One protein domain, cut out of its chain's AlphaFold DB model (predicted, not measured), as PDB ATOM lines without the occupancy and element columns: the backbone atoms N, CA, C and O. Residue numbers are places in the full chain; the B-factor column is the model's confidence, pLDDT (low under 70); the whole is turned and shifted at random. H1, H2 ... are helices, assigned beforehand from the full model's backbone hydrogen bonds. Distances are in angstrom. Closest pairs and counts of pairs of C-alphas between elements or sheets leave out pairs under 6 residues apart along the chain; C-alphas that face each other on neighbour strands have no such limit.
ATOM      1  N   ILE A 289      10.707   6.136  51.401       91.19
ATOM      2  CA  ILE A 289       9.859   7.326  51.436       91.19
ATOM      3  C   ILE A 289       9.850   8.034  50.080       91.19
ATOM      4  O   ILE A 289       8.772   8.416  49.623       91.19
ATOM      5  N   GLY A 290      11.000   8.161  49.408       91.56
ATOM      6  CA  GLY A 290      11.089   8.788  48.086       91.56
ATOM      7  C   GLY A 290      10.227   8.067  47.045       91.56
ATOM      8  O   GLY A 290       9.497   8.706  46.277       91.56
ATOM      9  N   LEU A 291      10.217   6.732  47.080       91.62
ATOM     10  CA  LEU A 291       9.335   5.909  46.252       91.62
ATOM     11  C   LEU A 291       7.851   6.169  46.561       91.62
ATOM     12  O   LEU A 291       7.048   6.343  45.645       91.62
ATOM     13  N   ASN A 292       7.475   6.220  47.842       93.44
ATOM     14  CA  ASN A 292       6.084   6.436  48.258       93.44
ATOM     15  C   ASN A 292       5.575   7.850  47.922       93.44
ATOM     16  O   ASN A 292       4.425   7.992  47.507       93.44
ATOM     17  N   ILE A 293       6.420   8.881  48.033       95.19
ATOM     18  CA  ILE A 293       6.098  10.241  47.568       95.19
ATOM     19  C   ILE A 293       5.907  10.242  46.047       95.19
ATOM     20  O   ILE A 293       4.914  10.774  45.553       95.19
ATOM     21  N   SER A 294       6.805   9.590  45.303       94.88
ATOM     22  CA  SER A 294       6.711   9.494  43.841       94.88
ATOM     23  C   SER A 294       5.419   8.797  43.391       94.88
ATOM     24  O   SER A 294       4.758   9.259  42.463       94.88
ATOM     25  N   PHE A 295       5.008   7.723  44.076       95.44
ATOM     26  CA  PHE A 295       3.714   7.079  43.830       95.44
ATOM     27  C   PHE A 295       2.533   7.999  44.147       95.44
ATOM     28  O   PHE A 295       1.583   8.040  43.372       95.44
ATOM     29  N   ALA A 296       2.584   8.753  45.250       96.75
ATOM     30  CA  ALA A 296       1.524   9.697  45.591       96.75
ATOM     31  C   ALA A 296       1.373  10.795  44.523       96.75
ATOM     32  O   ALA A 296       0.249  11.079  44.113       96.75
ATOM     33  N   ILE A 297       2.483  11.351  44.021       97.62
ATOM     34  CA  ILE A 297       2.484  12.313  42.905       97.62
ATOM     35  C   ILE A 297       1.860  11.686  41.655       97.62
ATOM     36  O   ILE A 297       0.956  12.274  41.063       97.62
ATOM     37  N   LEU A 298       2.316  10.488  41.268       97.25
ATOM     38  CA  LEU A 298       1.809   9.788  40.088       97.25
ATOM     39  C   LEU A 298       0.298   9.557  40.181       97.25
ATOM     40  O   LEU A 298      -0.424   9.943  39.267       97.25
ATOM     41  N   GLU A 299      -0.181   8.986  41.289       97.06
ATOM     42  CA  GLU A 299      -1.609   8.721  41.469       97.06
ATOM     43  C   GLU A 299      -2.433  10.017  41.488       97.06
ATOM     44  O   GLU A 299      -3.502  10.054  40.891       97.06
ATOM     45  N   LEU A 300      -1.958  11.096  42.129       97.12
ATOM     46  CA  LEU A 300      -2.669  12.383  42.120       97.12
ATOM     47  C   LEU A 300      -2.781  12.973  40.713       97.12
ATOM     48  O   LEU A 300      -3.827  13.522  40.369       97.12
ATOM     49  N   ILE A 301      -1.732  12.853  39.899       96.56
ATOM     50  CA  ILE A 301      -1.741  13.319  38.511       96.56
ATOM     51  C   ILE A 301      -2.662  12.445  37.648       96.56
ATOM     52  O   ILE A 301      -3.445  12.979  36.865       96.56
ATOM     53  N   GLU A 302      -2.597  11.117  37.786       96.12
ATOM     54  CA  GLU A 302      -3.454  10.180  37.043       96.12
ATOM     55  C   GLU A 302      -4.936  10.351  37.393       96.12
ATOM     56  O   GLU A 302      -5.781  10.381  36.495       96.12
ATOM     57  N   ASP A 303      -5.248  10.533  38.679       95.88
ATOM     58  CA  ASP A 303      -6.612  10.752  39.167       95.88
ATOM     59  C   ASP A 303      -7.179  12.113  38.698       95.88
ATOM     60  O   ASP A 303      -8.396  12.283  38.658       95.88
ATOM     61  N   ASN A 304      -6.325  13.078  38.317       94.62
ATOM     62  CA  ASN A 304      -6.718  14.465  38.026       94.62
ATOM     63  C   ASN A 304      -6.100  15.037  36.736       94.62
ATOM     64  O   ASN A 304      -5.789  16.225  36.662       94.62
ATOM     65  N   THR A 305      -5.941  14.219  35.693       94.62
ATOM     66  CA  THR A 305      -5.268  14.617  34.433       94.62
ATOM     67  C   THR A 305      -5.792  15.909  33.789       94.62
ATOM     68  O   THR A 305      -5.034  16.611  33.120       94.62
ATOM     69  N   GLU A 306      -7.058  16.268  34.014       91.44
ATOM     70  CA  GLU A 306      -7.678  17.488  33.485       91.44
ATOM     71  C   GLU A 306      -6.973  18.779  33.928       91.44
ATOM     72  O   GLU A 306      -6.978  19.765  33.181       91.44
ATOM     73  N   ILE A 307      -6.339  18.786  35.110       92.50
ATOM     74  CA  ILE A 307      -5.634  19.970  35.621       92.50
ATOM     75  C   ILE A 307      -4.409  20.306  34.772       92.50
ATOM     76  O   ILE A 307      -4.034  21.469  34.678       92.50
ATOM     77  N   LEU A 308      -3.802  19.312  34.115       92.56
ATOM     78  CA  LEU A 308      -2.521  19.461  33.423       92.56
ATOM     79  C   LEU A 308      -2.587  20.453  32.255       92.56
ATOM     80  O   LEU A 308      -1.591  21.106  31.963       92.56
ATOM     81  N   ASN A 309      -3.755  20.603  31.624       90.62
ATOM     82  CA  ASN A 309      -3.977  21.531  30.509       90.62
ATOM     83  C   ASN A 309      -4.434  22.929  30.939       90.62
ATOM     84  O   ASN A 309      -4.652  23.790  30.080       90.62
ATOM     85  N   LYS A 310      -4.640  23.156  32.239       91.25
ATOM     86  CA  LYS A 310      -5.052  24.460  32.759       91.25
ATOM     87  C   LYS A 310      -3.884  25.438  32.713       91.25
ATOM     88  O   LYS A 310      -2.722  25.036  32.798       91.25
ATOM     89  N   SER A 311      -4.206  26.722  32.573       90.06
ATOM     90  CA  SER A 311      -3.212  27.789  32.649       90.06
ATOM     91  C   SER A 311      -2.599  27.821  34.046       90.06
ATOM     92  O   SER A 311      -3.328  27.808  35.039       90.06
ATOM     93  N   TYR A 312      -1.270  27.861  34.127       88.12
ATOM     94  CA  TYR A 312      -0.560  27.883  35.402       88.12
ATOM     95  C   TYR A 312      -0.949  29.098  36.256       88.12
ATOM     96  O   TYR A 312      -1.273  28.936  37.428       88.12
ATOM     97  N   SER A 313      -1.004  30.297  35.667       85.75
ATOM     98  CA  SER A 313      -1.304  31.547  36.386       85.75
ATOM     99  C   SER A 313      -2.667  31.548  37.085       85.75
ATOM    100  O   SER A 313      -2.820  32.173  38.131       85.75
ATOM    101  N   GLU A 314      -3.648  30.832  36.537       83.19
ATOM    102  CA  GLU A 314      -4.998  30.734  37.097       83.19
ATOM    103  C   GLU A 314      -5.108  29.656  38.188       83.19
ATOM    104  O   GLU A 314      -5.950  29.764  39.079       83.19
ATOM    105  N   TYR A 315      -4.259  28.624  38.134       86.56
ATOM    106  CA  TYR A 315      -4.363  27.424  38.973       86.56
ATOM    107  C   TYR A 315      -3.391  27.378  40.160       86.56
ATOM    108  O   TYR A 315      -3.471  26.459  40.971       86.56
ATOM    109  N   GLN A 316      -2.507  28.368  40.321       82.12
ATOM    110  CA  GLN A 316      -1.527  28.422  41.420       82.12
ATOM    111  C   GLN A 316      -2.140  28.329  42.828       82.12
ATOM    112  O   GLN A 316      -1.489  27.852  43.756       82.12
ATOM    113  N   LEU A 317      -3.377  28.804  43.001       84.12
ATOM    114  CA  LEU A 317      -4.082  28.791  44.287       84.12
ATOM    115  C   LEU A 317      -4.933  27.532  44.499       84.12
ATOM    116  O   LEU A 317      -5.529  27.380  45.567       84.12
ATOM    117  N   ASP A 318      -5.012  26.647  43.504       91.81
ATOM    118  CA  ASP A 318      -5.780  25.415  43.613       91.81
ATOM    119  C   ASP A 318      -5.150  24.488  44.680       91.81
ATOM    120  O   ASP A 318      -3.937  24.244  44.652       91.81
ATOM    121  N   PRO A 319      -5.938  23.965  45.642       91.75
ATOM    122  CA  PRO A 319      -5.413  23.110  46.705       91.75
ATOM    123  C   PRO A 319      -4.695  21.856  46.196       91.75
ATOM    124  O   PRO A 319      -3.689  21.456  46.782       91.75
ATOM    125  N   LEU A 320      -5.178  21.251  45.106       93.12
ATOM    126  CA  LEU A 320      -4.564  20.064  44.517       93.12
ATOM    127  C   LEU A 320      -3.241  20.418  43.833       93.12
ATOM    128  O   LEU A 320      -2.263  19.683  43.982       93.12
ATOM    129  N   PHE A 321      -3.181  21.554  43.128       94.12
ATOM    130  CA  PHE A 321      -1.920  22.053  42.572       94.12
ATOM    131  C   PHE A 321      -0.874  22.233  43.677       94.12
ATOM    132  O   PHE A 321       0.237  21.702  43.583       94.12
ATOM    133  N   LYS A 322      -1.254  22.933  44.753       93.25
ATOM    134  CA  LYS A 322      -0.384  23.180  45.904       93.25
ATOM    135  C   LYS A 322       0.097  21.874  46.538       93.25
ATOM    136  O   LYS A 322       1.293  21.733  46.772       93.25
ATOM    137  N   GLN A 323      -0.800  20.911  46.743       95.44
ATOM    138  CA  GLN A 323      -0.459  19.603  47.298       95.44
ATOM    139  C   GLN A 323       0.593  18.870  46.455       95.44
ATOM    140  O   GLN A 323       1.582  18.381  46.999       95.44
ATOM    141  N   ILE A 324       0.395  18.775  45.135       96.31
ATOM    142  CA  ILE A 324       1.346  18.091  44.243       96.31
ATOM    143  C   ILE A 324       2.699  18.814  44.263       96.31
ATOM    144  O   ILE A 324       3.745  18.167  44.317       96.31
ATOM    145  N   ASN A 325       2.692  20.149  44.278       93.94
ATOM    146  CA  ASN A 325       3.917  20.939  44.351       93.94
ATOM    147  C   ASN A 325       4.672  20.744  45.682       93.94
ATOM    148  O   ASN A 325       5.894  20.599  45.685       93.94
ATOM    149  N   GLU A 326       3.959  20.673  46.809       95.12
ATOM    150  CA  GLU A 326       4.535  20.358  48.124       95.12
ATOM    151  C   GLU A 326       5.142  18.948  48.157       95.12
ATOM    152  O   GLU A 326       6.214  18.754  48.727       95.12
ATOM    153  N   LEU A 327       4.524  17.971  47.484       96.75
ATOM    154  CA  LEU A 327       5.094  16.629  47.347       96.75
ATOM    155  C   LEU A 327       6.372  16.622  46.500       96.75
ATOM    156  O   LEU A 327       7.328  15.944  46.867       96.75
ATOM    157  N   PHE A 328       6.431  17.387  45.405       96.44
ATOM    158  CA  PHE A 328       7.677  17.558  44.653       96.44
ATOM    159  C   PHE A 328       8.772  18.203  45.506       96.44
ATOM    160  O   PHE A 328       9.918  17.766  45.457       96.44
ATOM    161  N   TYR A 329       8.427  19.215  46.304       94.38
ATOM    162  CA  TYR A 329       9.368  19.834  47.235       94.38
ATOM    163  C   TYR A 329       9.857  18.843  48.301       94.38
ATOM    164  O   TYR A 329      11.051  18.783  48.582       94.38
ATOM    165  N   ALA A 330       8.971  18.020  48.865       93.31
ATOM    166  CA  ALA A 330       9.366  16.971  49.800       93.31
ATOM    167  C   ALA A 330      10.283  15.930  49.135       93.31
ATOM    168  O   ALA A 330      11.290  15.549  49.725       93.31
ATOM    169  N   LEU A 331       9.983  15.527  47.893       93.81
ATOM    170  CA  LEU A 331      10.813  14.610  47.105       93.81
ATOM    171  C   LEU A 331      12.210  15.181  46.822       93.81
ATOM    172  O   LEU A 331      13.190  14.452  46.861       93.81
ATOM    173  N   GLU A 332      12.322  16.483  46.572       92.00
ATOM    174  CA  GLU A 332      13.612  17.169  46.413       92.00
ATOM    175  C   GLU A 332      14.491  17.057  47.664       92.00
ATOM    176  O   GLU A 332      15.720  17.043  47.578       92.00
ATOM    177  N   ASN A 333      13.858  16.990  48.837       89.12
ATOM    178  CA  ASN A 333      14.502  17.043  50.146       89.12
ATOM    179  C   ASN A 333      14.703  15.671  50.805       89.12
ATOM    180  O   ASN A 333      15.267  15.613  51.897       89.12
ATOM    181  N   THR A 334      14.309  14.570  50.158       88.75
ATOM    182  CA  THR A 334      14.650  13.228  50.646       88.75
ATOM    183  C   THR A 334      16.155  12.968  50.548       88.75
ATOM    184  O   THR A 334      16.836  13.519  49.683       88.75
ATOM    185  N   ASP A 335      16.694  12.112  51.426       87.75
ATOM    186  CA  ASP A 335      18.089  11.661  51.343       87.75
ATOM    187  C   ASP A 335      18.240  10.658  50.181       87.75
ATOM    188  O   ASP A 335      17.770   9.518  50.283       87.75
ATOM    189  N   PRO A 336      18.896  11.035  49.066       86.38
ATOM    190  CA  PRO A 336      19.027  10.164  47.899       86.38
ATOM    191  C   PRO A 336      19.889   8.926  48.150       86.38
ATOM    192  O   PRO A 336      19.808   7.979  47.371       86.38
ATOM    193  N   ASN A 337      20.691   8.897  49.218       86.12
ATOM    194  CA  ASN A 337      21.487   7.720  49.568       86.12
ATOM    195  C   ASN A 337      20.660   6.655  50.306       86.12
ATOM    196  O   ASN A 337      21.109   5.517  50.444       86.12
ATOM    197  N   LYS A 338      19.462   7.017  50.787       86.50
ATOM    198  CA  LYS A 338      18.555   6.139  51.544       86.50
ATOM    199  C   LYS A 338      17.225   5.857  50.845       86.50
ATOM    200  O   LYS A 338      16.509   4.960  51.281       86.50
ATOM    201  N   SER A 339      16.906   6.597  49.786       84.81
ATOM    202  CA  SER A 339      15.693   6.450  48.975       84.81
ATOM    203  C   SER A 339      16.044   6.028  47.551       84.81
ATOM    204  O   SER A 339      17.035   6.499  47.007       84.81
ATOM    205  N   HIS A 340      15.210   5.200  46.931       83.00
ATOM    206  CA  HIS A 340      15.330   4.722  45.559       83.00
ATOM    207  C   HIS A 340      14.081   5.097  44.744       83.00
ATOM    208  O   HIS A 340      12.958   4.662  44.985       83.00
ATOM    209  N   TYR A 341      14.286   5.867  43.681       79.00
ATOM    210  CA  TYR A 341      13.185   6.460  42.913       79.00
ATOM    211  C   TYR A 341      12.647   5.547  41.797       79.00
ATOM    212  O   TYR A 341      11.583   5.808  41.228       79.00
ATOM    213  N   SER A 342      13.335   4.430  41.513       79.94
ATOM    214  CA  SER A 342      12.990   3.484  40.440       79.94
ATOM    215  C   SER A 342      12.739   4.206  39.105       79.94
ATOM    216  O   SER A 342      13.319   5.252  38.831       79.94
ATOM    217  N   ASN A 343      11.854   3.669  38.268       85.38
ATOM    218  CA  ASN A 343      11.430   4.295  37.016       85.38
ATOM    219  C   ASN A 343      10.223   5.241  37.200       85.38
ATOM    220  O   ASN A 343       9.630   5.666  36.209       85.38
ATOM    221  N   LEU A 344       9.811   5.560  38.437       90.69
ATOM    222  CA  LEU A 344       8.629   6.399  38.693       90.69
ATOM    223  C   LEU A 344       8.736   7.815  38.122       90.69
ATOM    224  O   LEU A 344       7.753   8.243  37.516       90.69
ATOM    225  N   PRO A 345       9.886   8.516  38.204       93.44
ATOM    226  CA  PRO A 345      10.056   9.795  37.521       93.44
ATOM    227  C   PRO A 345       9.687   9.713  36.035       93.44
ATOM    228  O   PRO A 345       8.943  10.548  35.527       93.44
ATOM    229  N   HIS A 346      10.123   8.656  35.347       93.19
ATOM    230  CA  HIS A 346       9.803   8.444  33.936       93.19
ATOM    231  C   HIS A 346       8.305   8.183  33.700       93.19
ATOM    232  O   HIS A 346       7.732   8.687  32.734       93.19
ATOM    233  N   TYR A 347       7.633   7.441  34.586       94.81
ATOM    234  CA  TYR A 347       6.180   7.251  34.494       94.81
ATOM    235  C   TYR A 347       5.408   8.554  34.716       94.81
ATOM    236  O   TYR A 347       4.514   8.853  33.922       94.81
ATOM    237  N   ILE A 348       5.784   9.357  35.719       96.44
ATOM    238  CA  ILE A 348       5.187  10.677  35.965       96.44
ATOM    239  C   ILE A 348       5.345  11.553  34.720       96.44
ATOM    240  O   ILE A 348       4.360  12.084  34.205       96.44
ATOM    241  N   GLN A 349       6.560  11.620  34.172       96.44
ATOM    242  CA  GLN A 349       6.843  12.345  32.937       96.44
ATOM    243  C   GLN A 349       5.937  11.895  31.786       96.44
ATOM    244  O   GLN A 349       5.340  12.721  31.099       96.44
ATOM    245  N   LYS A 350       5.817  10.583  31.570       95.38
ATOM    246  CA  LYS A 350       5.013  10.015  30.486       95.38
ATOM    247  C   LYS A 350       3.533  10.370  30.619       95.38
ATOM    248  O   LYS A 350       2.897  10.677  29.611       95.38
ATOM    249  N   VAL A 351       2.983  10.326  31.834       95.75
ATOM    250  CA  VAL A 351       1.591  10.726  32.092       95.75
ATOM    251  C   VAL A 351       1.409  12.215  31.819       95.75
ATOM    252  O   VAL A 351       0.452  12.579  31.138       95.75
ATOM    253  N   ILE A 352       2.336  13.064  32.268       95.81
ATOM    254  CA  ILE A 352       2.288  14.506  32.004       95.81
ATOM    255  C   ILE A 352       2.337  14.778  30.494       95.81
ATOM    256  O   ILE A 352       1.409  15.376  29.955       95.81
ATOM    257  N   LEU A 353       3.359  14.273  29.794       94.12
ATOM    258  CA  LEU A 353       3.578  14.506  28.361       94.12
ATOM    259  C   LEU A 353       2.422  14.019  27.482       94.12
ATOM    260  O   LEU A 353       2.119  14.640  26.471       94.12
ATOM    261  N   LYS A 354       1.746  12.931  27.870       93.50
ATOM    262  CA  LYS A 354       0.567  12.430  27.146       93.50
ATOM    263  C   LYS A 354      -0.626  13.392  27.217       93.50
ATOM    264  O   LYS A 354      -1.507  13.323  26.362       93.50
ATOM    265  N   ASN A 355      -0.684  14.232  28.246       92.38
ATOM    266  CA  ASN A 355      -1.854  15.036  28.575       92.38
ATOM    267  C   ASN A 355      -1.620  16.545  28.448       92.38
ATOM    268  O   ASN A 355      -2.540  17.291  28.763       92.38
ATOM    269  N   ILE A 356      -0.451  17.001  27.988       90.81
ATOM    270  CA  ILE A 356      -0.175  18.422  27.742       90.81
ATOM    271  C   ILE A 356       0.089  18.710  26.269       90.81
ATOM    272  O   ILE A 356       0.563  17.856  25.522       90.81
ATOM    273  N   ASP A 357      -0.174  19.950  25.874       87.56
ATOM    274  CA  ASP A 357       0.191  20.490  24.568       87.56
ATOM    275  C   ASP A 357       1.398  21.424  24.709       87.56
ATOM    276  O   ASP A 357       1.270  22.561  25.166       87.56
ATOM    277  N   LEU A 358       2.578  20.926  24.327       88.62
ATOM    278  CA  LEU A 358       3.846  21.657  24.417       88.62
ATOM    279  C   LEU A 358       3.983  22.784  23.379       88.62
ATOM    280  O   LEU A 358       4.946  23.549  23.465       88.62
ATOM    281  N   SER A 359       3.053  22.892  22.422       86.81
ATOM    282  CA  SER A 359       3.078  23.923  21.375       86.81
ATOM    283  C   SER A 359       2.495  25.258  21.842       86.81
ATOM    284  O   SER A 359       2.664  26.280  21.177       86.81
ATOM    285  N   LYS A 360       1.823  25.271  23.000       83.12
ATOM    286  CA  LYS A 360       1.260  26.482  23.595       83.12
ATOM    287  C   LYS A 360       2.355  27.339  24.227       83.12
ATOM    288  O   LYS A 360       3.199  26.837  24.963       83.12
ATOM    289  N   GLU A 361       2.288  28.645  23.978       69.12
ATOM    290  CA  GLU A 361       3.199  29.631  24.579       69.12
ATOM    291  C   GLU A 361       2.908  29.882  26.064       69.12
ATOM    292  O   GLU A 361       3.812  30.205  26.827       69.12
ATOM    293  N   SER A 362       1.651  29.731  26.495       74.44
ATOM    294  CA  SER A 362       1.275  29.895  27.900       74.44
ATOM    295  C   SER A 362       1.695  28.680  28.729       74.44
ATOM    296  O   SER A 362       1.290  27.558  28.405       74.44
ATOM    297  N   GLU A 363       2.400  28.906  29.840       84.50
ATOM    298  CA  GLU A 363       2.740  27.853  30.800       84.50
ATOM    299  C   GLU A 363       1.468  27.160  31.317       84.50
ATOM    300  O   GLU A 363       0.526  27.793  31.810       84.50
ATOM    301  N   THR A 364       1.437  25.836  31.182       92.12
ATOM    302  CA  THR A 364       0.375  24.986  31.723       92.12
ATOM    303  C   THR A 364       0.810  24.386  33.052       92.12
ATOM    304  O   THR A 364       2.002  24.215  33.302       92.12
ATOM    305  N   VAL A 365      -0.151  23.993  33.890       93.50
ATOM    306  CA  VAL A 365       0.132  23.267  35.141       93.50
ATOM    307  C   VAL A 365       0.973  22.012  34.886       93.50
ATOM    308  O   VAL A 365       1.901  21.718  35.636       93.50
ATOM    309  N   GLY A 366       0.687  21.269  33.813       94.38
ATOM    310  CA  GLY A 366       1.461  20.076  33.493       94.38
ATOM    311  C   GLY A 366       2.888  20.395  33.047       94.38
ATOM    312  O   GLY A 366       3.804  19.684  33.451       94.38
ATOM    313  N   PHE A 367       3.114  21.482  32.297       93.94
ATOM    314  CA  PHE A 367       4.479  21.925  31.988       93.94
ATOM    315  C   PHE A 367       5.234  22.379  33.247       93.94
ATOM    316  O   PHE A 367       6.399  22.030  33.420       93.94
ATOM    317  N   HIS A 368       4.553  23.049  34.179       94.44
ATOM    318  CA  HIS A 368       5.128  23.409  35.473       94.44
ATOM    319  C   HIS A 368       5.585  22.173  36.270       94.44
ATOM    320  O   HIS A 368       6.728  22.103  36.725       94.44
ATOM    321  N   PHE A 369       4.727  21.151  36.394       95.94
ATOM    322  CA  PHE A 369       5.102  19.890  37.045       95.94
ATOM    323  C   PHE A 369       6.216  19.150  36.306       95.94
ATOM    324  O   PHE A 369       7.059  18.526  36.948       95.94
ATOM    325  N   LEU A 370       6.251  19.236  34.973       95.56
ATOM    326  CA  LEU A 370       7.340  18.684  34.177       95.56
ATOM    327  C   LEU A 370       8.669  19.357  34.543       95.56
ATOM    328  O   LEU A 370       9.605  18.657  34.919       95.56
ATOM    329  N   ASN A 371       8.740  20.691  34.513       93.75
ATOM    330  CA  ASN A 371       9.921  21.443  34.950       93.75
ATOM    331  C   ASN A 371      10.329  21.067  36.379       93.75
ATOM    332  O   ASN A 371      11.491  20.755  36.642       93.75
ATOM    333  N   LYS A 372       9.365  21.010  37.305       95.31
ATOM    334  CA  LYS A 372       9.645  20.653  38.697       95.31
ATOM    335  C   LYS A 372      10.221  19.241  38.826       95.31
ATOM    336  O   LYS A 372      11.174  19.058  39.577       95.31
ATOM    337  N   LEU A 373       9.727  18.268  38.061       96.62
ATOM    338  CA  LEU A 373      10.278  16.910  38.023       96.62
ATOM    339  C   LEU A 373      11.752  16.895  37.581       96.62
ATOM    340  O   LEU A 373      12.569  16.228  38.218       96.62
ATOM    341  N   PHE A 374      12.105  17.630  36.521       95.12
ATOM    342  CA  PHE A 374      13.497  17.738  36.067       95.12
ATOM    343  C   PHE A 374      14.383  18.420  37.114       95.12
ATOM    344  O   PHE A 374      15.469  17.919  37.407       95.12
ATOM    345  N   SER A 375      13.896  19.497  37.733       93.38
ATOM    346  CA  SER A 375      14.587  20.169  38.836       93.38
ATOM    347  C   SER A 375      14.839  19.228  40.016       93.38
ATOM    348  O   SER A 375      15.950  19.183  40.533       93.38
ATOM    349  N   VAL A 376      13.841  18.441  40.426       94.75
ATOM    350  CA  VAL A 376      13.978  17.479  41.529       94.75
ATOM    351  C   VAL A 376      15.023  16.418  41.196       94.75
ATOM    352  O   VAL A 376      15.930  16.175  41.987       94.75
ATOM    353  N   MET A 377      14.956  15.814  40.006       93.69
ATOM    354  CA  MET A 377      15.924  14.784  39.613       93.69
ATOM    355  C   MET A 377      17.348  15.323  39.461       93.69
ATOM    356  O   MET A 377      18.305  14.589  39.717       93.69
ATOM    357  N   LYS A 378      17.493  16.590  39.070       91.25
ATOM    358  CA  LYS A 378      18.765  17.314  39.070       91.25
ATOM    359  C   LYS A 378      19.323  17.435  40.493       91.25
ATOM    360  O   LYS A 378      20.429  16.965  40.744       91.25
ATOM    361  N   GLU A 379      18.548  17.983  41.430       90.44
ATOM    362  CA  GLU A 379      18.963  18.163  42.834       90.44
ATOM    363  C   GLU A 379      19.303  16.838  43.530       90.44
ATOM    364  O   GLU A 379      20.294  16.731  44.253       90.44
ATOM    365  N   LEU A 380      18.519  15.788  43.279       90.50
ATOM    366  CA  LEU A 380      18.803  14.459  43.817       90.50
ATOM    367  C   LEU A 380      20.131  13.911  43.287       90.50
ATOM    368  O   LEU A 380      20.920  13.383  44.069       90.50
ATOM    369  N   ASN A 381      20.408  14.078  41.988       88.81
ATOM    370  CA  ASN A 381      21.662  13.639  41.373       88.81
ATOM    371  C   ASN A 381      22.882  14.349  41.933       88.81
ATOM    372  O   ASN A 381      23.890  13.702  42.211       88.81
ATOM    373  N   VAL A 382      22.779  15.656  42.128       85.94
ATOM    374  CA  VAL A 382      23.803  16.447  42.803       85.94
ATOM    375  C   VAL A 382      24.119  15.856  44.180       85.94
ATOM    376  O   VAL A 382      25.268  15.529  44.477       85.94
ATOM    377  N   LYS A 383      23.090  15.681  45.020       86.81
ATOM    378  CA  LYS A 383      23.236  15.229  46.412       86.81
ATOM    379  C   LYS A 383      23.866  13.833  46.527       86.81
ATOM    380  O   LYS A 383      24.476  13.526  47.550       86.81
ATOM    381  N   CYS A 384      23.756  12.998  45.489       85.19
ATOM    382  CA  CYS A 384      24.350  11.659  45.426       85.19
ATOM    383  C   CYS A 384      25.449  11.500  44.358       85.19
ATOM    384  O   CYS A 384      25.652  10.383  43.869       85.19
ATOM    385  N   LYS A 385      26.126  12.584  43.946       82.81
ATOM    386  CA  LYS A 385      27.255  12.556  42.990       82.81
ATOM    387  C   LYS A 385      26.980  11.763  41.699       82.81
ATOM    388  O   LYS A 385      27.808  10.981  41.237       82.81
ATOM    389  N   GLY A 386      25.783  11.920  41.138       79.50
ATOM    390  CA  GLY A 386      25.381  11.296  39.875       79.50
ATOM    391  C   GLY A 386      24.904   9.841  39.969       79.50
ATOM    392  O   GLY A 386      24.742   9.197  38.937       79.50
ATOM    393  N   THR A 387      24.632   9.295  41.162       83.19
ATOM    394  CA  THR A 387      24.104   7.915  41.305       83.19
ATOM    395  C   THR A 387      22.824   7.671  40.482       83.19
ATOM    396  O   THR A 387      22.623   6.576  39.958       83.19
ATOM    397  N   TYR A 388      21.983   8.693  40.298       84.31
ATOM    398  CA  TYR A 388      20.734   8.621  39.527       84.31
ATOM    399  C   TYR A 388      20.847   9.214  38.114       84.31
ATOM    400  O   TYR A 388      19.831   9.597  37.520       84.31
ATOM    401  N   ILE A 389      22.061   9.316  37.559       87.56
ATOM    402  CA  ILE A 389      22.285  10.022  36.291       87.56
ATOM    403  C   ILE A 389      21.579   9.321  35.133       87.56
ATOM    404  O   ILE A 389      20.989   9.964  34.273       87.56
ATOM    405  N   THR A 390      21.515   7.989  35.165       88.00
ATOM    406  CA  THR A 390      20.762   7.179  34.198       88.00
ATOM    407  C   THR A 390      19.271   7.518  34.203       88.00
ATOM    408  O   THR A 390      18.658   7.609  33.140       88.00
ATOM    409  N   SER A 391      18.693   7.769  35.381       88.50
ATOM    410  CA  SER A 391      17.290   8.172  35.521       88.50
ATOM    411  C   SER A 391      17.066   9.576  34.964       88.50
ATOM    412  O   SER A 391      16.130   9.774  34.192       88.50
ATOM    413  N   LEU A 392      17.953  10.529  35.268       90.75
ATOM    414  CA  LEU A 392      17.895  11.882  34.704       90.75
ATOM    415  C   LEU A 392      18.014  11.855  33.173       90.75
ATOM    416  O   LEU A 392      17.168  12.415  32.482       90.75
ATOM    417  N   ASN A 393      18.987  11.118  32.635       89.94
ATOM    418  CA  ASN A 393      19.183  10.944  31.193       89.94
ATOM    419  C   ASN A 393      17.945  10.345  30.520       89.94
ATOM    420  O   ASN A 393      17.523  10.818  29.465       89.94
ATOM    421  N   SER A 394      17.312   9.354  31.157       89.31
ATOM    422  CA  SER A 394      16.084   8.743  30.643       89.31
ATOM    423  C   SER A 394      14.917   9.733  30.544       89.31
ATOM    424  O   SER A 394      14.108   9.624  29.620       89.31
ATOM    425  N   LEU A 395      14.847  10.731  31.439       93.69
ATOM    426  CA  LEU A 395      13.859  11.806  31.338       93.69
ATOM    427  C   LEU A 395      14.122  12.671  30.107       93.69
ATOM    428  O   LEU A 395      13.193  12.945  29.349       93.69
ATOM    429  N   TYR A 396      15.367  13.062  29.843       93.00
ATOM    430  CA  TYR A 396      15.676  13.852  28.649       93.00
ATOM    431  C   TYR A 396      15.396  13.080  27.362       93.00
ATOM    432  O   TYR A 396      14.715  13.614  26.486       93.00
ATOM    433  N   SER A 397      15.807  11.810  27.275       89.44
ATOM    434  CA  SER A 397      15.468  10.932  26.144       89.44
ATOM    435  C   SER A 397      13.948  10.792  25.962       89.44
ATOM    436  O   SER A 397      13.447  10.821  24.838       89.44
ATOM    437  N   GLY A 398      13.191  10.701  27.061       89.88
ATOM    438  CA  GLY A 398      11.727  10.688  27.041       89.88
ATOM    439  C   GLY A 398      11.119  11.999  26.537       89.88
ATOM    440  O   GLY A 398      10.207  11.978  25.710       89.88
ATOM    441  N   PHE A 399      11.647  13.146  26.970       92.75
ATOM    442  CA  PHE A 399      11.163  14.465  26.563       92.75
ATOM    443  C   PHE A 399      11.402  14.729  25.075       92.75
ATOM    444  O   PHE A 399      10.476  15.142  24.375       92.75
ATOM    445  N   VAL A 400      12.600  14.422  24.561       90.38
ATOM    446  CA  VAL A 400      12.940  14.711  23.158       90.38
ATOM    447  C   VAL A 400      12.099  13.926  22.147       90.38
ATOM    448  O   VAL A 400      11.937  14.367  21.011       90.38
ATOM    449  N   SER A 401      11.441  12.838  22.558       86.19
ATOM    450  CA  SER A 401      10.434  12.178  21.714       86.19
ATOM    451  C   SER A 401       9.284  13.113  21.293       86.19
ATOM    452  O   SER A 401       8.681  12.908  20.241       86.19
ATOM    453  N   ASN A 402       9.030  14.182  22.060       85.06
ATOM    454  CA  ASN A 402       8.026  15.216  21.787       85.06
ATOM    455  C   ASN A 402       8.643  16.551  21.328       85.06
ATOM    456  O   ASN A 402       7.928  17.544  21.206       85.06
ATOM    457  N   PHE A 403       9.950  16.581  21.041       81.81
ATOM    458  CA  PHE A 403      10.717  17.799  20.751       81.81
ATOM    459  C   PHE A 403      10.109  18.657  19.637       81.81
ATOM    460  O   PHE A 403      10.051  19.874  19.750       81.81
ATOM    461  N   ASN A 404       9.612  18.025  18.569       82.50
ATOM    462  CA  ASN A 404       9.065  18.735  17.407       82.50
ATOM    463  C   ASN A 404       7.748  19.474  17.701       82.50
ATOM    464  O   ASN A 404       7.365  20.346  16.928       82.50
ATOM    465  N   ASN A 405       7.055  19.111  18.783       84.12
ATOM    466  CA  ASN A 405       5.789  19.718  19.186       84.12
ATOM    467  C   ASN A 405       5.975  20.748  20.310       84.12
ATOM    468  O   ASN A 405       4.983  21.281  20.796       84.12
ATOM    469  N   ALA A 406       7.209  20.998  20.754       87.56
ATOM    470  CA  ALA A 406       7.509  21.913  21.843       87.56
ATOM    471  C   ALA A 406       7.971  23.280  21.327       87.56
ATOM    472  O   ALA A 406       8.722  23.364  20.355       87.56
ATOM    473  N   THR A 407       7.540  24.353  21.992       88.38
ATOM    474  CA  THR A 407       8.084  25.694  21.744       88.38
ATOM    475  C   THR A 407       9.556  25.773  22.150       88.38
ATOM    476  O   THR A 407      10.030  25.026  23.010       88.38
ATOM    477  N   GLU A 408      10.283  26.719  21.554       86.56
ATOM    478  CA  GLU A 408      11.692  26.963  21.866       86.56
ATOM    479  C   GLU A 408      11.895  27.230  23.366       86.56
ATOM    480  O   GLU A 408      12.740  26.593  23.986       86.56
ATOM    481  N   ASN A 409      11.048  28.064  23.977       84.88
ATOM    482  CA  ASN A 409      11.097  28.376  25.410       84.88
ATOM    483  C   ASN A 409      10.892  27.133  26.288       84.88
ATOM    484  O   ASN A 409      11.619  26.930  27.259       84.88
ATOM    485  N   ASN A 410       9.956  26.250  25.920       88.12
ATOM    486  CA  ASN A 410       9.710  25.022  26.675       88.12
ATOM    487  C   ASN A 410      10.917  24.073  26.619       88.12
ATOM    488  O   ASN A 410      11.287  23.458  27.619       88.12
ATOM    489  N   ILE A 411      11.554  23.975  25.450       89.50
ATOM    490  CA  ILE A 411      12.772  23.184  25.254       89.50
ATOM    491  C   ILE A 411      13.919  23.741  26.105       89.50
ATOM    492  O   ILE A 411      14.641  22.971  26.738       89.50
ATOM    493  N   ILE A 412      14.073  25.066  26.128       86.56
ATOM    494  CA  ILE A 412      15.099  25.757  26.914       86.56
ATOM    495  C   ILE A 412      14.913  25.476  28.397       86.56
ATOM    496  O   ILE A 412      15.831  24.964  29.030       86.56
ATOM    497  N   SER A 413      13.717  25.749  28.925       87.06
ATOM    498  CA  SER A 413      13.390  25.583  30.343       87.06
ATOM    499  C   SER A 413      13.757  24.185  30.850       87.06
ATOM    500  O   SER A 413      14.427  24.047  31.870       87.06
ATOM    501  N   ILE A 414      13.406  23.143  30.089       91.12
ATOM    502  CA  ILE A 414      13.753  21.761  30.436       91.12
ATOM    503  C   ILE A 414      15.261  21.515  30.316       91.12
ATOM    504  O   ILE A 414      15.864  20.956  31.230       91.12
ATOM    505  N   GLY A 415      15.887  21.939  29.213       89.31
ATOM    506  CA  GLY A 415      17.315  21.729  28.957       89.31
ATOM    507  C   GLY A 415      18.236  22.383  29.994       89.31
ATOM    508  O   GLY A 415      19.315  21.859  30.280       89.31
ATOM    509  N   CYS A 416      17.807  23.491  30.601       87.19
ATOM    510  CA  CYS A 416      18.635  24.245  31.537       87.19
ATOM    511  C   CYS A 416      18.880  23.536  32.862       87.19
ATOM    512  O   CYS A 416      19.929  23.750  33.460       87.19
ATOM    513  N   HIS A 417      18.009  22.615  33.278       89.38
ATOM    514  CA  HIS A 417      18.279  21.798  34.457       89.38
ATOM    515  C   HIS A 417      19.526  20.912  34.281       89.38
ATOM    516  O   HIS A 417      20.253  20.698  35.246       89.38
ATOM    517  N   TYR A 418      19.822  20.418  33.070       88.50
ATOM    518  CA  TYR A 418      21.041  19.633  32.828       88.50
ATOM    519  C   TYR A 418      22.281  20.530  32.831       88.50
ATOM    520  O   TYR A 418      23.305  20.184  33.412       88.50
ATOM    521  N   ILE A 419      22.193  21.696  32.189       85.62
ATOM    522  CA  ILE A 419      23.309  22.648  32.151       85.62
ATOM    523  C   ILE A 419      23.656  23.120  33.567       85.62
ATOM    524  O   ILE A 419      24.830  23.138  33.924       85.62
ATOM    525  N   ASP A 420      22.646  23.387  34.393       83.75
ATOM    526  CA  ASP A 420      22.801  23.662  35.823       83.75
ATOM    527  C   ASP A 420      23.485  22.485  36.550       83.75
ATOM    528  O   ASP A 420      24.510  22.670  37.197       83.75
ATOM    529  N   TYR A 421      23.038  21.238  36.344       85.56
ATOM    530  CA  TYR A 421      23.730  20.057  36.891       85.56
ATOM    531  C   TYR A 421      25.228  20.000  36.528       85.56
ATOM    532  O   TYR A 421      26.065  19.670  37.369       85.56
ATOM    533  N   MET A 422      25.578  20.325  35.282       83.88
ATOM    534  CA  MET A 422      26.957  20.248  34.797       83.88
ATOM    535  C   MET A 422      27.852  21.384  35.287       83.88
ATOM    536  O   MET A 422      29.030  21.145  35.551       83.88
ATOM    537  N   PHE A 423      27.326  22.607  35.350       79.25
ATOM    538  CA  PHE A 423      28.141  23.820  35.457       79.25
ATOM    539  C   PHE A 423      27.888  24.654  36.714       79.25
ATOM    540  O   PHE A 423      28.526  25.693  36.865       79.25
ATOM    541  N   ASN A 424      27.012  24.223  37.622       74.62
ATOM    542  CA  ASN A 424      26.750  24.966  38.849       74.62
ATOM    543  C   ASN A 424      27.977  25.048  39.766       74.62
ATOM    544  O   ASN A 424      28.622  24.044  40.076       74.62
ATOM    545  N   ASP A 425      28.280  26.260  40.231       62.69
ATOM    546  CA  ASP A 425      29.465  26.559  41.042       62.69
ATOM    547  C   ASP A 425      29.483  25.869  42.396       62.69
ATOM    548  O   ASP A 425      30.555  25.629  42.951       62.69
ATOM    549  N   HIS A 426      28.316  25.492  42.914       68.62
ATOM    550  CA  HIS A 426      28.237  24.687  44.128       68.62
ATOM    551  C   HIS A 426      28.901  23.309  43.945       68.62
ATOM    552  O   HIS A 426      29.259  22.678  44.938       68.62
ATOM    553  N   TYR A 427      29.110  22.859  42.698       68.44
ATOM    554  CA  TYR A 427      29.654  21.540  42.335       68.44
ATOM    555  C   TYR A 427      30.905  21.643  41.444       68.44
ATOM    556  O   TYR A 427      31.240  20.723  40.700       68.44
ATOM    557  N   ILE A 428      31.627  22.764  41.529       68.69
ATOM    558  CA  ILE A 428      32.777  23.119  40.676       68.69
ATOM    559  C   ILE A 428      33.890  22.049  40.615       68.69
ATOM    560  O   ILE A 428      34.613  21.905  39.615       68.69
ATOM    561  N   GLU A 429      34.046  21.292  41.702       72.94
ATOM    562  CA  GLU A 429      35.042  20.231  41.835       72.94
ATOM    563  C   GLU A 429      34.712  19.049  40.907       72.94
ATOM    564  O   GLU A 429      35.625  18.485  40.298       72.94
ATOM    565  N   ASP A 430      33.421  18.797  40.668       80.06
ATOM    566  CA  ASP A 430      32.887  17.642  39.941       80.06
ATOM    567  C   ASP A 430      32.503  17.944  38.474       80.06
ATOM    568  O   ASP A 430      32.081  17.040  37.754       80.06
ATOM    569  N   ILE A 431      32.711  19.172  37.968       82.94
ATOM    570  CA  ILE A 431      32.341  19.563  36.582       82.94
ATOM    571  C   ILE A 431      32.847  18.559  35.538       82.94
ATOM    572  O   ILE A 431      32.109  18.169  34.637       82.94
ATOM    573  N   SER A 432      34.109  18.130  35.635       84.38
ATOM    574  CA  SER A 432      34.689  17.196  34.661       84.38
ATOM    575  C   SER A 432      33.967  15.846  34.668       84.38
ATOM    576  O   SER A 432      33.689  15.309  33.602       84.38
ATOM    577  N   LEU A 433      33.590  15.350  35.852       86.81
ATOM    578  CA  LEU A 433      32.795  14.130  35.998       86.81
ATOM    579  C   LEU A 433      31.416  14.295  35.347       86.81
ATOM    580  O   LEU A 433      31.008  13.442  34.562       86.81
ATOM    581  N   HIS A 434      30.713  15.396  35.630       86.62
ATOM    582  CA  HIS A 434      29.379  15.643  35.071       86.62
ATOM    583  C   HIS A 434      29.410  15.817  33.546       86.62
ATOM    584  O   HIS A 434      28.520  15.339  32.842       86.62
ATOM    585  N   VAL A 435      30.452  16.464  33.014       87.81
ATOM    586  CA  VAL A 435      30.674  16.602  31.569       87.81
ATOM    587  C   VAL A 435      30.942  15.250  30.911       87.81
ATOM    588  O   VAL A 435      30.430  14.992  29.820       87.81
ATOM    589  N   ASP A 436      31.723  14.378  31.542       87.69
ATOM    590  CA  ASP A 436      31.987  13.044  31.001       87.69
ATOM    591  C   ASP A 436      30.717  12.181  31.017       87.69
ATOM    592  O   ASP A 436      30.356  11.618  29.981       87.69
ATOM    593  N   GLN A 437      29.956  12.201  32.117       87.56
ATOM    594  CA  GLN A 437      28.638  11.556  32.208       87.56
ATOM    595  C   GLN A 437      27.656  12.080  31.149       87.56
ATOM    596  O   GLN A 437      26.915  11.310  30.535       87.56
ATOM    597  N   PHE A 438      27.662  13.392  30.888       90.19
ATOM    598  CA  PHE A 438      26.884  13.994  29.807       90.19
ATOM    599  C   PHE A 438      27.297  13.450  28.436       90.19
ATOM    600  O   PHE A 438      26.442  13.018  27.663       90.19
ATOM    601  N   LYS A 439      28.597  13.429  28.125       90.50
ATOM    602  CA  LYS A 439      29.100  12.929  26.835       90.50
ATOM    603  C   LYS A 439      28.754  11.460  26.620       90.50
ATOM    604  O   LYS A 439      28.389  11.095  25.504       90.50
ATOM    605  N   GLU A 440      28.871  10.634  27.656       88.94
ATOM    606  CA  GLU A 440      28.445   9.231  27.623       88.94
ATOM    607  C   GLU A 440      26.948   9.126  27.329       88.94
ATOM    608  O   GLU A 440      26.558   8.438  26.387       88.94
ATOM    609  N   SER A 441      26.115   9.920  28.013       87.81
ATOM    610  CA  SER A 441      24.665   9.922  27.781       87.81
ATOM    611  C   SER A 441      24.283  10.217  26.326       87.81
ATOM    612  O   SER A 441      23.387   9.581  25.776       87.81
ATOM    613  N   ILE A 442      24.976  11.149  25.665       89.81
ATOM    614  CA  ILE A 442      24.714  11.502  24.264       89.81
ATOM    615  C   ILE A 442      25.092  10.346  23.327       89.81
ATOM    616  O   ILE A 442      24.364  10.076  22.368       89.81
ATOM    617  N   LYS A 443      26.200   9.651  23.614       87.75
ATOM    618  CA  LYS A 443      26.709   8.530  22.806       87.75
ATOM    619  C   LYS A 443      25.866   7.263  22.939       87.75
ATOM    620  O   LYS A 443      25.715   6.546  21.957       87.75
ATOM    621  N   ASP A 444      25.311   7.012  24.121       85.06
ATOM    622  CA  ASP A 444      24.557   5.787  24.417       85.06
ATOM    623  C   ASP A 444      23.112   5.812  23.883       85.06
ATOM    624  O   ASP A 444      22.401   4.806  23.913       85.06
ATOM    625  N   ASN A 445      22.654   6.959  23.371       83.25
ATOM    626  CA  ASN A 445      21.327   7.106  22.783       83.25
ATOM    627  C   ASN A 445      21.262   6.603  21.328       83.25
ATOM    628  O   ASN A 445      22.244   6.583  20.589       83.25
ATOM    629  N   MET A 446      20.058   6.223  20.878       80.50
ATOM    630  CA  MET A 446      19.844   5.906  19.460       80.50
ATOM    631  C   MET A 446      20.034   7.166  18.595       80.50
ATOM    632  O   MET A 446      19.583   8.238  19.008       80.50
ATOM    633  N   PRO A 447      20.553   7.048  17.354       78.50
ATOM    634  CA  PRO A 447      20.928   8.200  16.522       78.50
ATOM    635  C   PRO A 447      19.844   9.282  16.361       78.50
ATOM    636  O   PRO A 447      20.147  10.474  16.328       78.50
ATOM    637  N   GLY A 448      18.565   8.888  16.296       77.88
ATOM    638  CA  GLY A 448      17.439   9.827  16.212       77.88
ATOM    639  C   GLY A 448      17.264  10.693  17.467       77.88
ATOM    640  O   GLY A 448      17.059  11.901  17.348       77.88
ATOM    641  N   TYR A 449      17.405  10.098  18.654       84.25
ATOM    642  CA  TYR A 449      17.341  10.811  19.932       84.25
ATOM    643  C   TYR A 449      18.592  11.650  20.168       84.25
ATOM    644  O   TYR A 449      18.477  12.792  20.604       84.25
ATOM    645  N   THR A 450      19.771  11.130  19.808       87.56
ATOM    646  CA  THR A 450      21.045  11.857  19.889       87.56
ATOM    647  C   THR A 450      20.963  13.193  19.156       87.56
ATOM    648  O   THR A 450      21.273  14.226  19.739       87.56
ATOM    649  N   ASN A 451      20.448  13.218  17.922       88.69
ATOM    650  CA  ASN A 451      20.321  14.466  17.166       88.69
ATOM    651  C   ASN A 451      19.382  15.477  17.857       88.69
ATOM    652  O   ASN A 451      19.700  16.663  17.943       88.69
ATOM    653  N   GLN A 452      18.241  15.025  18.390       90.38
ATOM    654  CA  GLN A 452      17.302  15.902  19.103       90.38
ATOM    655  C   GLN A 452      17.880  16.430  20.422       90.38
ATOM    656  O   GLN A 452      17.748  17.618  20.705       90.38
ATOM    657  N   LEU A 453      18.576  15.588  21.189       90.38
ATOM    658  CA  LEU A 453      19.298  15.999  22.394       90.38
ATOM    659  C   LEU A 453      20.385  17.022  22.056       90.38
ATOM    660  O   LEU A 453      20.453  18.072  22.684       90.38
ATOM    661  N   CYS A 454      21.187  16.780  21.014       91.31
ATOM    662  CA  CYS A 454      22.185  17.745  20.559       91.31
ATOM    663  C   CYS A 454      21.551  19.080  20.163       91.31
ATOM    664  O   CYS A 454      22.074  20.126  20.535       91.31
ATOM    665  N   LYS A 455      20.412  19.065  19.454       90.69
ATOM    666  CA  LYS A 455      19.672  20.292  19.120       90.69
ATOM    667  C   LYS A 455      19.211  21.028  20.372       90.69
ATOM    668  O   LYS A 455      19.426  22.228  20.450       90.69
ATOM    669  N   MET A 456      18.623  20.322  21.337       90.31
ATOM    670  CA  MET A 456      18.210  20.891  22.622       90.31
ATOM    671  C   MET A 456      19.377  21.567  23.342       90.31
ATOM    672  O   MET A 456      19.277  22.723  23.727       90.31
ATOM    673  N   TYR A 457      20.496  20.867  23.516       90.06
ATOM    674  CA  TYR A 457      21.613  21.405  24.284       90.06
ATOM    675  C   TYR A 457      22.335  22.530  23.549       90.06
ATOM    676  O   TYR A 457      22.659  23.531  24.170       90.06
ATOM    677  N   LEU A 458      22.518  22.441  22.227       89.56
ATOM    678  CA  LEU A 458      23.060  23.559  21.444       89.56
ATOM    679  C   LEU A 458      22.154  24.789  21.490       89.56
ATOM    680  O   LEU A 458      22.654  25.908  21.494       89.56
ATOM    681  N   LEU A 459      20.837  24.579  21.549       86.75
ATOM    682  CA  LEU A 459      19.873  25.648  21.748       86.75
ATOM    683  C   LEU A 459      20.126  26.334  23.099       86.75
ATOM    684  O   LEU A 459      20.288  27.549  23.145       86.75
ATOM    685  N   VAL A 460      20.224  25.570  24.191       84.94
ATOM    686  CA  VAL A 460      20.509  26.118  25.531       84.94
ATOM    687  C   VAL A 460      21.873  26.817  25.611       84.94
ATOM    688  O   VAL A 460      21.981  27.850  26.262       84.94
ATOM    689  N   LEU A 461      22.894  26.288  24.936       80.88
ATOM    690  CA  LEU A 461      24.266  26.805  24.976       80.88
ATOM    691  C   LEU A 461      24.514  28.011  24.040       80.88
ATOM    692  O   LEU A 461      25.641  28.511  24.005       80.88
ATOM    693  N   ASP A 462      23.523  28.486  23.266       78.69
ATOM    694  CA  ASP A 462      23.711  29.632  22.356       78.69
ATOM    695  C   ASP A 462      23.925  30.937  23.141       78.69
ATOM    696  O   ASP A 462      23.003  31.516  23.720       78.69
ATOM    697  N   THR A 463      25.160  31.434  23.098       68.81
ATOM    698  CA  THR A 463      25.634  32.629  23.810       68.81
ATOM    699  C   THR A 463      25.065  33.949  23.281       68.81
ATOM    700  O   THR A 463      25.316  35.001  23.863       68.81
ATOM    701  N   ARG A 464      24.304  33.932  22.177       67.94
ATOM    702  CA  ARG A 464      23.716  35.135  21.551       67.94
ATOM    703  C   ARG A 464      22.304  35.466  22.044       67.94
ATOM    704  O   ARG A 464      21.684  36.390  21.516       67.94
ATOM    705  N   ARG A 465      21.772  34.697  22.995       62.62
ATOM    706  CA  ARG A 465      20.410  34.853  23.525       62.62
ATOM    707  C   ARG A 465      20.291  35.986  24.553       62.62
ATOM    708  O   ARG A 465      21.297  36.503  25.029       62.62
ATOM    709  N   SER A 466      19.052  36.439  24.771       51.00
ATOM    710  CA  SER A 466      18.708  37.631  25.560       51.00
ATOM    711  C   SER A 466      17.933  37.332  26.849       51.00
ATOM    712  O   SER A 466      16.894  36.677  26.796       51.00
ATOM    713  N   ARG A 467      18.356  37.942  27.962       49.50
ATOM    714  CA  ARG A 467      17.641  38.187  29.227       49.50
ATOM    715  C   ARG A 467      17.293  36.990  30.137       49.50
ATOM    716  O   ARG A 467      17.329  37.118  31.355       49.50
ATOM    717  N   GLY A 468      16.726  35.932  29.560       52.47
ATOM    718  CA  GLY A 468      15.433  35.435  30.066       52.47
ATOM    719  C   GLY A 468      15.449  34.240  31.016       52.47
ATOM    720  O   GLY A 468      15.033  34.372  32.162       52.47
ATOM    721  N   ASP A 469      15.891  33.074  30.536       55.41
ATOM    722  CA  ASP A 469      15.489  31.798  31.160       55.41
ATOM    723  C   ASP A 469      16.666  30.998  31.740       55.41
ATOM    724  O   ASP A 469      16.515  30.281  32.725       55.41
ATOM    725  N   CYS A 470      17.860  31.144  31.152       55.84
ATOM    726  CA  CYS A 470      19.104  30.466  31.578       55.84
ATOM    727  C   CYS A 470      20.276  31.455  31.731       55.84
ATOM    728  O   CYS A 470      21.446  31.077  31.810       55.84
ATOM    729  N   GLU A 471      19.870  32.725  31.820       53.06
ATOM    730  CA  GLU A 471      20.578  33.964  32.127       53.06
ATOM    731  C   GLU A 471      21.896  33.848  32.867       53.06
ATOM    732  O   GLU A 471      22.998  34.121  32.378       53.06
ATOM    733  N   ASP A 472      21.703  33.454  34.122       53.06
ATOM    734  CA  ASP A 472      22.707  33.557  35.157       53.06
ATOM    735  C   ASP A 472      23.878  32.629  34.851       53.06
ATOM    736  O   ASP A 472      25.014  33.022  35.067       53.06
ATOM    737  N   TRP A 473      23.655  31.475  34.216       53.69
ATOM    738  CA  TRP A 473      24.721  30.525  33.888       53.69
ATOM    739  C   TRP A 473      25.603  30.988  32.724       53.69
ATOM    740  O   TRP A 473      26.828  30.908  32.817       53.69
ATOM    741  N   ILE A 474      25.019  31.525  31.647       53.41
ATOM    742  CA  ILE A 474      25.774  32.050  30.490       53.41
ATOM    743  C   ILE A 474      26.548  33.317  30.888       53.41
ATOM    744  O   ILE A 474      27.707  33.501  30.518       53.41
ATOM    745  N   ALA A 475      25.940  34.185  31.701       53.34
ATOM    746  CA  ALA A 475      26.628  35.353  32.235       53.34
ATOM    747  C   ALA A 475      27.732  34.959  33.233       53.34
ATOM    748  O   ALA A 475      28.823  35.523  33.181       53.34
ATOM    749  N   TYR A 476      27.493  33.977  34.104       52.12
ATOM    750  CA  TYR A 476      28.456  33.534  35.112       52.12
ATOM    751  C   TYR A 476      29.666  32.828  34.487       52.12
ATOM    752  O   TYR A 476      30.806  33.197  34.784       52.12
ATOM    753  N   THR A 477      29.442  31.912  33.537       51.12
ATOM    754  CA  THR A 477      30.491  31.230  32.748       51.12
ATOM    755  C   THR A 477      31.395  32.210  31.984       51.12
ATOM    756  O   THR A 477      32.575  31.921  31.783       51.12
ATOM    757  N   HIS A 478      30.880  33.375  31.568       52.31
ATOM    758  CA  HIS A 478      31.615  34.371  30.768       52.31
ATOM    759  C   HIS A 478      32.003  35.652  31.532       52.31
ATOM    760  O   HIS A 478      32.706  36.503  30.988       52.31
ATOM    761  N   SER A 479      31.639  35.776  32.813       53.25
ATOM    762  CA  SER A 479      32.007  36.910  33.683       53.25
ATOM    763  C   SER A 479      33.471  36.903  34.164       53.25
ATOM    764  O   SER A 479      33.879  37.773  34.931       53.25
ATOM    765  N   GLY A 480      34.293  35.956  33.693       51.19
ATOM    766  CA  GLY A 480      35.741  35.926  33.937       51.19
ATOM    767  C   GLY A 480      36.177  35.309  35.271       51.19
ATOM    768  O   GLY A 480      37.359  35.376  35.600       51.19
ATOM    769  N   VAL A 481      35.263  34.698  36.032       55.19
ATOM    770  CA  VAL A 481      35.551  34.195  37.390       55.19
ATOM    771  C   VAL A 481      36.038  32.735  37.406       55.19
ATOM    772  O   VAL A 481      36.696  32.332  38.362       55.19
ATOM    773  N   ASN A 482      35.814  31.940  36.346       68.50
ATOM    774  CA  ASN A 482      36.222  30.529  36.340       68.50
ATOM    775  C   ASN A 482      36.607  29.972  34.953       68.50
ATOM    776  O   ASN A 482      35.762  29.526  34.175       68.50
ATOM    777  N   SER A 483      37.912  29.933  34.663       75.56
ATOM    778  CA  SER A 483      38.453  29.438  33.387       75.56
ATOM    779  C   SER A 483      38.102  27.974  33.090       75.56
ATOM    780  O   SER A 483      37.954  27.617  31.925       75.56
ATOM    781  N   LYS A 484      37.925  27.136  34.123       76.06
ATOM    782  CA  LYS A 484      37.588  25.709  33.975       76.06
ATOM    783  C   LYS A 484      36.186  25.522  33.392       76.06
ATOM    784  O   LYS A 484      35.987  24.661  32.542       76.06
ATOM    785  N   ILE A 485      35.224  26.334  33.831       77.69
ATOM    786  CA  ILE A 485      33.850  26.298  33.319       77.69
ATOM    787  C   ILE A 485      33.824  26.704  31.842       77.69
ATOM    788  O   ILE A 485      33.254  25.982  31.029       77.69
ATOM    789  N   SER A 486      34.489  27.809  31.487       78.31
ATOM    790  CA  SER A 486      34.562  28.277  30.095       78.31
ATOM    791  C   SER A 486      35.201  27.237  29.170       78.31
ATOM    792  O   SER A 486      34.685  26.982  28.088       78.31
ATOM    793  N   GLU A 487      36.292  26.597  29.600       83.56
ATOM    794  CA  GLU A 487      36.949  25.540  28.823       83.56
ATOM    795  C   GLU A 487      36.018  24.337  28.600       83.56
ATOM    796  O   GLU A 487      35.886  23.838  27.481       83.56
ATOM    797  N   GLN A 488      35.334  23.876  29.651       85.12
ATOM    798  CA  GLN A 488      34.406  22.748  29.545       85.12
ATOM    799  C   GLN A 488      33.169  23.086  28.700       85.12
ATOM    800  O   GLN A 488      32.695  22.228  27.955       85.12
ATOM    801  N   TRP A 489      32.688  24.327  28.748       85.31
ATOM    802  CA  TRP A 489      31.595  24.819  27.905       85.31
ATOM    803  C   TRP A 489      31.933  24.730  26.411       85.31
ATOM    804  O   TRP A 489      31.162  24.170  25.622       85.31
ATOM    805  N   ASP A 490      33.118  25.207  26.023       84.75
ATOM    806  CA  ASP A 490      33.603  25.140  24.640       84.75
ATOM    807  C   ASP A 490      33.788  23.688  24.177       84.75
ATOM    808  O   ASP A 490      33.392  23.318  23.065       84.75
ATOM    809  N   LEU A 491      34.343  22.833  25.045       88.56
ATOM    810  CA  LEU A 491      34.523  21.406  24.766       88.56
ATOM    811  C   LEU A 491      33.188  20.686  24.544       88.56
ATOM    812  O   LEU A 491      33.074  19.884  23.614       88.56
ATOM    813  N   VAL A 492      32.183  20.965  25.377       89.38
ATOM    814  CA  VAL A 492      30.834  20.397  25.246       89.38
ATOM    815  C   VAL A 492      30.173  20.875  23.957       89.38
ATOM    816  O   VAL A 492      29.657  20.057  23.197       89.38
ATOM    817  N   THR A 493      30.253  22.171  23.655       89.00
ATOM    818  CA  THR A 493      29.678  22.749  22.433       89.00
ATOM    819  C   THR A 493      30.282  22.110  21.183       89.00
ATOM    820  O   THR A 493      29.558  21.659  20.291       89.00
ATOM    821  N   LYS A 494      31.614  21.992  21.134       92.12
ATOM    822  CA  LYS A 494      32.319  21.337  20.027       92.12
ATOM    823  C   LYS A 494      31.913  19.869  19.885       92.12
ATOM    824  O   LYS A 494      31.621  19.429  18.775       92.12
ATOM    825  N   PHE A 495      31.852  19.137  20.998       93.88
ATOM    826  CA  PHE A 495      31.415  17.742  21.014       93.88
ATOM    827  C   PHE A 495      30.005  17.580  20.428       93.88
ATOM    828  O   PHE A 495      29.798  16.729  19.567       93.88
ATOM    829  N   LEU A 496      29.047  18.421  20.823       92.31
ATOM    830  CA  LEU A 496      27.672  18.348  20.319       92.31
ATOM    831  C   LEU A 496      27.576  18.623  18.811       92.31
ATOM    832  O   LEU A 496      26.828  17.933  18.120       92.31
ATOM    833  N   ILE A 497      28.356  19.574  18.287       91.44
ATOM    834  CA  ILE A 497      28.436  19.847  16.839       91.44
ATOM    835  C   ILE A 497      29.011  18.642  16.083       91.44
ATOM    836  O   ILE A 497      28.580  18.346  14.971       91.44
ATOM    837  N   GLU A 498      29.990  17.945  16.663       91.25
ATOM    838  CA  GLU A 498      30.568  16.735  16.071       91.25
ATOM    839  C   GLU A 498      29.574  15.569  16.042       91.25
ATOM    840  O   GLU A 498      29.545  14.851  15.052       91.25
ATOM    841  N   GLN A 499      28.731  15.413  17.069       89.38
ATOM    842  CA  GLN A 499      27.706  14.357  17.113       89.38
ATOM    843  C   GLN A 499      26.512  14.598  16.166       89.38
ATOM    844  O   GLN A 499      25.719  13.686  15.944       89.38
ATOM    845  N   GLN A 500      26.353  15.808  15.616       82.62
ATOM    846  CA  GLN A 500      25.314  16.117  14.620       82.62
ATOM    847  C   GLN A 500      25.732  15.844  13.168       82.62
ATOM    848  O   GLN A 500      24.871  15.880  12.283       82.62
ATOM    849  N   LYS A 501      27.029  15.633  12.918       75.31
ATOM    850  CA  LYS A 501      27.583  15.306  11.597       75.31
ATOM    851  C   LYS A 501      27.503  13.810  11.346       75.31
ATOM    852  O   LYS A 501      27.210  13.454  10.183       75.31
TER     853      LYS A 501
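What this domain is: This is residues 289 to 501 of the 501 residues of an uncharacterized protein of Epsilonproteobacteria bacterium (UniProt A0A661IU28). Six helices stand side by side in an up-and-down bundle of two rows, H1, H5 and H7 in one and H4, H6 and H8 in the other, the two rows running opposite ways. At the H7 and H8 end of the bundle H10 crosses these two helices, and H9 and H12, side by side, complete a second group with H10; the short H2 packs on the last residues of H5, 352 to 355, and on the first of H6, 365 to 367, the short H3 lies by residues 365 to 368 of H6, and H11 sits at a corner with H12. The printed part has 213 residues with twelve named helices, H1 to H12 in order along the chain, and no named strand; the class is all helix. It is compact, with a radius of gyration of the C-alphas of 17.0 A, and rounded, spanning 47 by 39 by 34 A.

How they stand to each other: H6, residues 365 to 383, is the longest helix and the hub, touching six others. It touches H8, residues 408 to 423, at a shallow tilt of 10 degrees, the same way, closest at the C-alphas of Asn 371 and Ile 414, 5.9 A. On H4, residues 319 to 332, the closest C-alphas are those of Glu 332 and Val 376, 4.9 A, at a shallow tilt of 17 degrees, the same way. H5, residues 344 to 355, forms a hairpin with H6 at 19 degrees, opposite ways, closest at the C-alphas of Ile 352 and Gly 366, 5.8 A. H7, residues 389 to 400, forms another at 25 degrees, with the C-alphas of Met 377 and Leu 392 closest at 6.0 A; H6 touches it with residues 374 to 381 alone. H2, residues 305 to 309, touches residues 365 to 367 of H6 alone, the C-alphas of Leu 308 and Gly 366 being closest at 4.0 A. H3, residues 312 to 315, only just touches H6, with 3 pairs of C-alphas within 8 A, the closest being Tyr 312 and Val 365 at 4.7 A. H1, residues 289 to 303, touches H5 at a shallow tilt of 15 degrees, the same way, closest at the C-alphas of Leu 298 and Ile 348, 5.4 A. H10, residues 447 to 460, is about perpendicular to H8, at 86 degrees, and touches it closest at the C-alphas of Ile 412 and Val 460, 5.6 A. H9, residues 431 to 443, touches H12, residues 483 to 499, at a shallow tilt of 5 degrees, the same way, with the C-alphas of Val 435 and Val 492 closest at 7.4 A. H11, residues 471 to 478, and H12 touch only at the corner, and only just, with 3 pairs of C-alphas within 8 A, the closest being Thr 477 and Ser 486 at 5.7 A. Every O i to N i+4 pair is within hydrogen-bond range in H1, H4, H6, H7, H9, H10, H11 and H12; H5 has 7 of 8, H8 10 of 12 and H2 0 of 1, with 1 of 2 O i to N i+3 pairs, while H3 is too short for an i+4 pair.

Where its parts are: H6 measures 26.9 A from first to last C-alpha, beginning at (0.132, 23.267, 35.141). H12 measures 24.7 A, H8 21.6 A, with a kink of 34 degrees near residue 415, and H1 20.8 A. C-alpha 289 of H1 is at (9.859, 7.326, 51.436), and C-alpha 499 of H12 at (27.706, 14.357, 17.113).

The domain as a whole: The C-alphas farthest apart, those of Asp 303 and Gly 480, are 49.5 A apart. The printed part has no cut and ends at the chain's last residue, Lys 501. The link from H4 to H5, with 11 residues, is long. The mean pLDDT of the printed part is 85.2; residue 361, residues 425 to 428 and residues 463 to 482 are under 70, and H11 has a mean of 53.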